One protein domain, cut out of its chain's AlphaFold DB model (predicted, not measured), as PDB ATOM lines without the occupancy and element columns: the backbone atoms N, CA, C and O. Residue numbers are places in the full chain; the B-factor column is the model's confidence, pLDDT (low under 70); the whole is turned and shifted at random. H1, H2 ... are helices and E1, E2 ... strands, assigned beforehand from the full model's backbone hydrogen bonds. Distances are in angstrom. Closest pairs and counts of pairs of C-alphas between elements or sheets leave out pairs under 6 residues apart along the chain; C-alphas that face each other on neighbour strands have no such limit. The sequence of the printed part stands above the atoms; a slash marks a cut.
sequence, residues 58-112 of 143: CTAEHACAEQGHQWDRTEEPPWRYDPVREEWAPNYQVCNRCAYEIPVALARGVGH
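Overview. This is residues 58 to 112 of the 143 residues of an uncharacterized protein of Nocardiopsaceae bacterium YIM 96095 (UniProt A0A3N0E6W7). Two small hairpins, E1 with E2 and E3 with E4, follow one another along an elongated model, with one short helix, H1, at the far end from E1 and E2. A long link, residues 67 to 78, runs from the helix back to the first hairpin, and residues 104 to 112 lead away from E4 to one side. You have 55 printed residues, with H1 E1 E2 E3 E4 in that order; under half of the residues are in named elements, and the class is mixed, helices and strands. Each hairpin is its own antiparallel sheet of two strands. The whole is only just loose, close to compact, with a radius of gyration of the C-alphas of 12.4 A and spans of 39 by 25 by 16 A.

Arrangement. Start at H1, residues 58 to 66, where every O i to N i+4 pair is within hydrogen-bond range. Past the long link, E1, residues 79 to 82, and E2, residues 87 to 90, are antiparallel at 139 degrees; look for N 80 and O 89, 2.8 A apart, within hydrogen-bond range. E2 runs on into E3, residues 92 to 94, at 34 degrees. E3 and E4, residues 101 to 103, are antiparallel at 152 degrees, with N 93 and O 102 within hydrogen-bond range at 2.8 A. H1 and E4 are only just apart, closest 8.4 A.

Along the chain. Find C-alpha 58 at (79.463, 103.834, 57.804); from there H1 runs 11.9 A to C-alpha 66. E1 measures 9.5 A and E2 10.1 A; E3 and E4 measure 6.1 A and 6.7 A, and E4 ends at C-alpha 103, (68.303, 97.052, 56.463).

Size, cuts and confidence. The C-alphas farthest apart, those of Glu 66 and Glu 86, are 39.1 A apart. The printed part has no cut. Look in the B-factor column for pLDDT under 70 at residues 73, 75, 78, 88 to 89 and 104 to 112.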
ATOM      1  N   CYS A  58      78.727 102.572  57.853       76.75
ATOM      2  CA  CYS A  58      79.463 103.834  57.804       76.75
ATOM      3  C   CYS A  58      80.021 104.116  56.407       76.75
ATOM      4  O   CYS A  58      80.119 105.278  56.032       76.75
ATOM      5  N   THR A  59      80.324 103.081  55.623       78.31
ATOM      6  CA  THR A  59      80.714 103.204  54.213       78.31
ATOM      7  C   THR A  59      79.562 103.764  53.383       78.31
ATOM      8  O   THR A  59      79.747 104.746  52.663       78.31
ATOM      9  N   ALA A  60      78.360 103.197  53.518       73.75
ATOM     10  CA  ALA A  60      77.170 103.681  52.825       73.75
ATOM     11  C   ALA A  60      76.803 105.111  53.259       73.75
ATOM     12  O   ALA A  60      76.539 105.973  52.413       73.75
ATOM     13  N   GLU A  61      76.833 105.391  54.566       74.50
ATOM     14  CA  GLU A  61      76.545 106.719  55.105       74.50
ATOM     15  C   GLU A  61      77.558 107.763  54.627       74.50
ATOM     16  O   GLU A  61      77.144 108.821  54.151       74.50
ATOM     17  N   HIS A  62      78.857 107.450  54.672       74.25
ATOM     18  CA  HIS A  62      79.929 108.329  54.205       74.25
ATOM     19  C   HIS A  62      79.813 108.619  52.705       74.25
ATOM     20  O   HIS A  62      79.817 109.782  52.307       74.25
ATOM     21  N   ALA A  63      79.641 107.589  51.870       76.00
ATOM     22  CA  ALA A  63      79.503 107.756  50.422       76.00
ATOM     23  C   ALA A  63      78.285 108.622  50.050       76.00
ATOM     24  O   ALA A  63      78.339 109.426  49.121       76.00
ATOM     25  N   CYS A  64      77.183 108.502  50.797       76.69
ATOM     26  CA  CYS A  64      76.023 109.376  50.638       76.69
ATOM     27  C   CYS A  64      76.288 110.804  51.147       76.69
ATOM     28  O   CYS A  64      75.899 111.772  50.487       76.69
ATOM     29  N   ALA A  65      76.958 110.960  52.289       74.88
ATOM     30  CA  ALA A  65      77.284 112.264  52.860       74.88
ATOM     31  C   ALA A  65      78.218 113.083  51.950       74.88
ATOM     32  O   ALA A  65      78.005 114.286  51.799       74.88
ATOM     33  N   GLU A  66      79.180 112.447  51.272       79.19
ATOM     34  CA  GLU A  66      80.053 113.096  50.277       79.19
ATOM     35  C   GLU A  66      79.275 113.713  49.105       79.19
ATOM     36  O   GLU A  66      79.704 114.708  48.522       79.19
ATOM     37  N   GLN A  67      78.099 113.168  48.788       78.12
ATOM     38  CA  GLN A  67      77.192 113.697  47.763       78.12
ATOM     39  C   GLN A  67      76.169 114.704  48.333       78.12
ATOM     40  O   GLN A  67      75.279 115.185  47.625       78.12
ATOM     41  N   GLY A  68      76.266 115.035  49.626       76.69
ATOM     42  CA  GLY A  68      75.327 115.907  50.331       76.69
ATOM     43  C   GLY A  68      73.944 115.277  50.512       76.69
ATOM     44  O   GLY A  68      72.930 115.979  50.457       76.69
ATOM     45  N   HIS A  69      73.878 113.952  50.638       81.62
ATOM     46  CA  HIS A  69      72.635 113.231  50.888       81.62
ATOM     47  C   HIS A  69      72.356 113.096  52.389       81.62
ATOM     48  O   HIS A  69      73.265 113.168  53.214       81.62
ATOM     49  N   GLN A  70      71.088 112.877  52.746       77.50
ATOM     50  CA  GLN A  70      70.667 112.647  54.124       77.50
ATOM     51  C   GLN A  70      69.955 111.300  54.246       77.50
ATOM     52  O   GLN A  70      69.274 110.842  53.325       77.50
ATOM     53  N   TRP A  71      70.126 110.669  55.397       78.38
ATOM     54  CA  TRP A  71      69.496 109.398  55.725       78.38
ATOM     55  C   TRP A  71      68.285 109.633  56.606       78.38
ATOM     56  O   TRP A  71      68.361 110.404  57.564       78.38
ATOM     57  N   ASP A  72      67.179 108.968  56.283       76.69
ATOM     58  CA  ASP A  72      66.040 108.913  57.183       76.69
ATOM     59  C   ASP A  72      66.383 107.994  58.362       76.69
ATOM     60  O   ASP A  72      66.545 106.783  58.212       76.69
ATOM     61  N   ARG A  73      66.543 108.605  59.537       68.69
ATOM     62  CA  ARG A  73      66.879 107.923  60.791       68.69
ATOM     63  C   ARG A  73      65.647 107.638  61.647       68.69
ATOM     64  O   ARG A  73      65.783 107.494  62.860       68.69
ATOM     65  N   THR A  74      64.459 107.577  61.045       70.75
ATOM     66  CA  THR A  74      63.239 107.182  61.753       70.75
ATOM     67  C   THR A  74      63.484 105.894  62.547       70.75
ATOM     68  O   THR A  74      64.021 104.909  62.032       70.75
ATOM     69  N   GLU A  75      63.140 105.922  63.836       66.00
ATOM     70  CA  GLU A  75      63.328 104.795  64.748       66.00
ATOM     71  C   GLU A  75      62.310 103.686  64.456       66.00
ATOM     72  O   GLU A  75      61.334 103.491  65.175       66.00
ATOM     73  N   GLU A  76      62.541 102.928  63.390       72.50
ATOM     74  CA  GLU A  76      61.777 101.715  63.111       72.50
ATOM     75  C   GLU A  76      62.394 100.495  63.815       72.50
ATOM     76  O   GLU A  76      63.608 100.446  64.037       72.50
ATOM     77  N   PRO A  77      61.605  99.476  64.199       71.44
ATOM     78  CA  PRO A  77      62.169  98.201  64.638       71.44
ATOM     79  C   PRO A  77      62.981  97.556  63.496       71.44
ATOM     80  O   PRO A  77      62.704  97.830  62.335       71.44
ATOM     81  N   PRO A  78      63.971  96.686  63.770       63.03
ATOM     82  CA  PRO A  78      64.801  96.082  62.719       63.03
ATOM     83  C   PRO A  78      64.022  95.167  61.760       63.03
ATOM     84  O   PRO A  78      64.438  94.971  60.618       63.03
ATOM     85  N   TRP A  79      62.886  94.644  62.217       73.44
ATOM     86  CA  TRP A  79      62.032  93.715  61.488       73.44
ATOM     87  C   TRP A  79      60.571  94.158  61.590       73.44
ATOM     88  O   TRP A  79      60.148  94.681  62.624       73.44
ATOM     89  N   ARG A  80      59.793  93.892  60.540       74.88
ATOM     90  CA  ARG A  80      58.330  94.004  60.511       74.88
ATOM     91  C   ARG A  80      57.720  92.676  60.084       74.88
ATOM     92  O   ARG A  80      58.313  91.950  59.293       74.88
ATOM     93  N   TYR A  81      56.526  92.369  60.574       77.69
ATOM     94  CA  TYR A  81      55.764  91.226  60.077       77.69
ATOM     95  C   TYR A  81      55.007  91.625  58.802       77.69
ATOM     96  O   TYR A  81      54.290  92.628  58.806       77.69
ATOM     97  N   ASP A  82      55.184  90.871  57.717       80.56
ATOM     98  CA  ASP A  82      54.453  91.023  56.458       80.56
ATOM     99  C   ASP A  82      53.213  90.108  56.489       80.56
ATOM    100  O   ASP A  82      53.344  88.893  56.325       80.56
ATOM    101  N   PRO A  83      51.995  90.652  56.681       80.00
ATOM    102  CA  PRO A  83      50.783  89.841  56.777       80.00
ATOM    103  C   PRO A  83      50.346  89.240  55.434       80.00
ATOM    104  O   PRO A  83      49.484  88.368  55.419       80.00
ATOM    105  N   VAL A  84      50.893  89.706  54.305       90.31
ATOM    106  CA  VAL A  84      50.592  89.163  52.971       90.31
ATOM    107  C   VAL A  84      51.436  87.924  52.697       90.31
ATOM    108  O   VAL A  84      50.973  86.995  52.040       90.31
ATOM    109  N   ARG A  85      52.677  87.917  53.191       84.81
ATOM    110  CA  ARG A  85      53.626  86.806  53.034       84.81
ATOM    111  C   ARG A  85      53.715  85.887  54.249       84.81
ATOM    112  O   ARG A  85      54.385  84.865  54.180       84.81
ATOM    113  N   GLU A  86      53.039  86.250  55.335       90.25
ATOM    114  CA  GLU A  86      53.045  85.551  56.622       90.25
ATOM    115  C   GLU A  86      54.460  85.354  57.208       90.25
ATOM    116  O   GLU A  86      54.715  84.401  57.943       90.25
ATOM    117  N   GLU A  87      55.385  86.278  56.924       80.62
ATOM    118  CA  GLU A  87      56.801  86.180  57.303       80.62
ATOM    119  C   GLU A  87      57.343  87.472  57.934       80.62
ATOM    120  O   GLU A  87      56.774  88.554  57.788       80.62
ATOM    121  N   TRP A  88      58.474  87.371  58.637       67.56
ATOM    122  CA  TRP A  88      59.209  88.541  59.121       67.56
ATOM    123  C   TRP A  88      60.131  89.081  58.028       67.56
ATOM    124  O   TRP A  88      61.016  88.376  57.548       67.56
ATOM    125  N   ALA A  89      59.953  90.352  57.675       68.94
ATOM    126  CA  ALA A  89      60.748  91.071  56.689       68.94
ATOM    127  C   ALA A  89      61.597  92.174  57.355       68.94
ATOM    128  O   ALA A  89      61.185  92.753  58.366       68.94
ATOM    129  N   PRO A  90      62.777  92.505  56.809       73.19
ATOM    130  CA  PRO A  90      63.598  93.600  57.321       73.19
ATOM    131  C   PRO A  90      62.925  94.956  57.088       73.19
ATOM    132  O   PRO A  90      62.376  95.211  56.012       73.19
ATOM    133  N   ASN A  91      63.002  95.848  58.078       74.12
ATOM    134  CA  ASN A  91      62.812  97.284  57.847       74.12
ATOM    135  C   ASN A  91      64.075  97.891  57.257       74.12
ATOM    136  O   ASN A  91      65.163  97.338  57.422       74.12
ATOM    137  N   TYR A  92      63.930  99.024  56.578       78.00
ATOM    138  CA  TYR A  92      65.019  99.677  55.863       78.00
ATOM    139  C   TYR A  92      65.133 101.140  56.275       78.00
ATOM    140  O   TYR A  92      64.131 101.840  56.380       78.00
ATOM    141  N   GLN A  93      66.364 101.595  56.482       78.19
ATOM    142  CA  GLN A  93      66.690 103.011  56.431       78.19
ATOM    143  C   GLN A  93      66.931 103.388  54.981       78.19
ATOM    144  O   GLN A  93      67.606 102.660  54.248       78.19
ATOM    145  N   VAL A  94      66.389 104.529  54.577       82.25
ATOM    146  CA  VAL A  94      66.430 104.969  53.186       82.25
ATOM    147  C   VAL A  94      67.101 106.328  53.111       82.25
ATOM    148  O   VAL A  94      66.807 107.246  53.881       82.25
ATOM    149  N   CYS A  95      68.012 106.480  52.160       81.81
ATOM    150  CA  CYS A  95      68.525 107.787  51.807       81.81
ATOM    151  C   CYS A  95      67.419 108.601  51.119       81.81
ATOM    152  O   CYS A  95      66.928 108.227  50.053       81.81
ATOM    153  N   ASN A  96      67.086 109.766  51.677       78.19
ATOM    154  CA  ASN A  96      65.979 110.605  51.210       78.19
ATOM    155  C   ASN A  96      66.182 111.220  49.811       78.19
ATOM    156  O   ASN A  96      65.282 111.881  49.292       78.19
ATOM    157  N   ARG A  97      67.362 111.029  49.208       80.75
ATOM    158  CA  ARG A  97      67.741 111.632  47.929       80.75
ATOM    159  C   ARG A  97      68.044 110.622  46.831       80.75
ATOM    160  O   ARG A  97      67.585 110.821  45.711       80.75
ATOM    161  N   CYS A  98      68.803 109.565  47.117       80.50
ATOM    162  CA  CYS A  98      69.120 108.533  46.123       80.50
ATOM    163  C   CYS A  98      68.280 107.259  46.262       80.50
ATOM    164  O   CYS A  98      68.462 106.349  45.459       80.50
ATOM    165  N   ALA A  99      67.379 107.194  47.254       80.88
ATOM    166  CA  ALA A  99      66.549 106.028  47.557       80.88
ATOM    167  C   ALA A  99      67.349 104.737  47.809       80.88
ATOM    168  O   ALA A  99      66.810 103.642  47.700       80.88
ATOM    169  N   TYR A 100      68.640 104.856  48.137       79.06
ATOM    170  CA  TYR A 100      69.435 103.715  48.564       79.06
ATOM    171  C   TYR A 100      68.934 103.236  49.925       79.06
ATOM    172  O   TYR A 100      68.722 104.050  50.826       79.06
ATOM    173  N   GLU A 101      68.755 101.927  50.062       80.62
ATOM    174  CA  GLU A 101      68.161 101.298  51.236       80.62
ATOM    175  C   GLU A 101      69.189 100.402  51.928       80.62
ATOM    176  O   GLU A 101      69.881  99.615  51.283       80.62
ATOM    177  N   ILE A 102      69.254 100.482  53.254       71.94
ATOM    178  CA  ILE A 102      70.005  99.541  54.093       71.94
ATOM    179  C   ILE A 102      69.065  98.972  55.149       71.94
ATOM    180  O   ILE A 102      68.349  99.738  55.793       71.94
ATOM    181  N   PRO A 103      69.058  97.647  55.371       73.31
ATOM    182  CA  PRO A 103      68.303  97.052  56.463       73.31
ATOM    183  C   PRO A 103      68.605  97.747  57.799       73.31
ATOM    184  O   PRO A 103      69.768  97.889  58.173       73.31
ATOM    185  N   VAL A 104      67.571  98.112  58.559       66.56
ATOM    186  CA  VAL A 104      67.686  98.746  59.887       66.56
ATOM    187  C   VAL A 104      68.538  97.891  60.828       66.56
ATOM    188  O   VAL A 104      69.290  98.423  61.635       66.56
ATOM    189  N   ALA A 105      68.466  96.561  60.715       61.69
ATOM    190  CA  ALA A 105      69.346  95.652  61.447       61.69
ATOM    191  C   ALA A 105      70.837  95.898  61.132       61.69
ATOM    192  O   ALA A 105      71.651  96.007  62.049       61.69
ATOM    193  N   LEU A 106      71.200  96.034  59.853       63.56
ATOM    194  CA  LEU A 106      72.574  96.341  59.444       63.56
ATOM    195  C   LEU A 106      72.977  97.753  59.873       63.56
ATOM    196  O   LEU A 106      74.051  97.920  60.440       63.56
ATOM    197  N   ALA A 107      72.070  98.725  59.740       61.91
ATOM    198  CA  ALA A 107      72.261 100.093  60.221       61.91
ATOM    199  C   ALA A 107      72.306 100.235  61.762       61.91
ATOM    200  O   ALA A 107      72.514 101.315  62.312       61.91
ATOM    201  N   ARG A 108      72.071  99.143  62.492       65.19
ATOM    202  CA  ARG A 108      72.233  99.045  63.950       65.19
ATOM    203  C   ARG A 108      73.379  98.111  64.334       65.19
ATOM    204  O   ARG A 108      73.435  97.633  65.472       65.19
ATOM    205  N   GLY A 109      74.244  97.785  63.375       55.81
ATOM    206  CA  GLY A 109      75.410  96.936  63.582       55.81
ATOM    207  C   GLY A 109      75.081  95.476  63.891       55.81
ATOM    208  O   GLY A 109      75.889  94.801  64.509       55.81
ATOM    209  N   VAL A 110      73.912  94.934  63.515       56.25
ATOM    210  CA  VAL A 110      73.605  93.493  63.709       56.25
ATOM    211  C   VAL A 110      74.587  92.590  62.949       56.25
ATOM    212  O   VAL A 110      74.867  91.489  63.406       56.25
ATOM    213  N   GLY A 111      75.155  93.072  61.840       51.41
ATOM    214  CA  GLY A 111      76.207  92.385  61.084       51.41
ATOM    215  C   GLY A 111      77.628  92.656  61.576       51.41
ATOM    216  O   GLY A 111      78.574  92.314  60.876       51.41
ATOM    217  N   HIS A 112      77.808  93.304  62.726       54.53
ATOM    218  CA  HIS A 112      79.143  93.489  63.267       54.53
ATOM    219  C   HIS A 112      79.768  92.145  63.707       54.53
ATOM    220  O   HIS A 112      79.041  91.278  64.204       54.53
TER     221      HIS A 112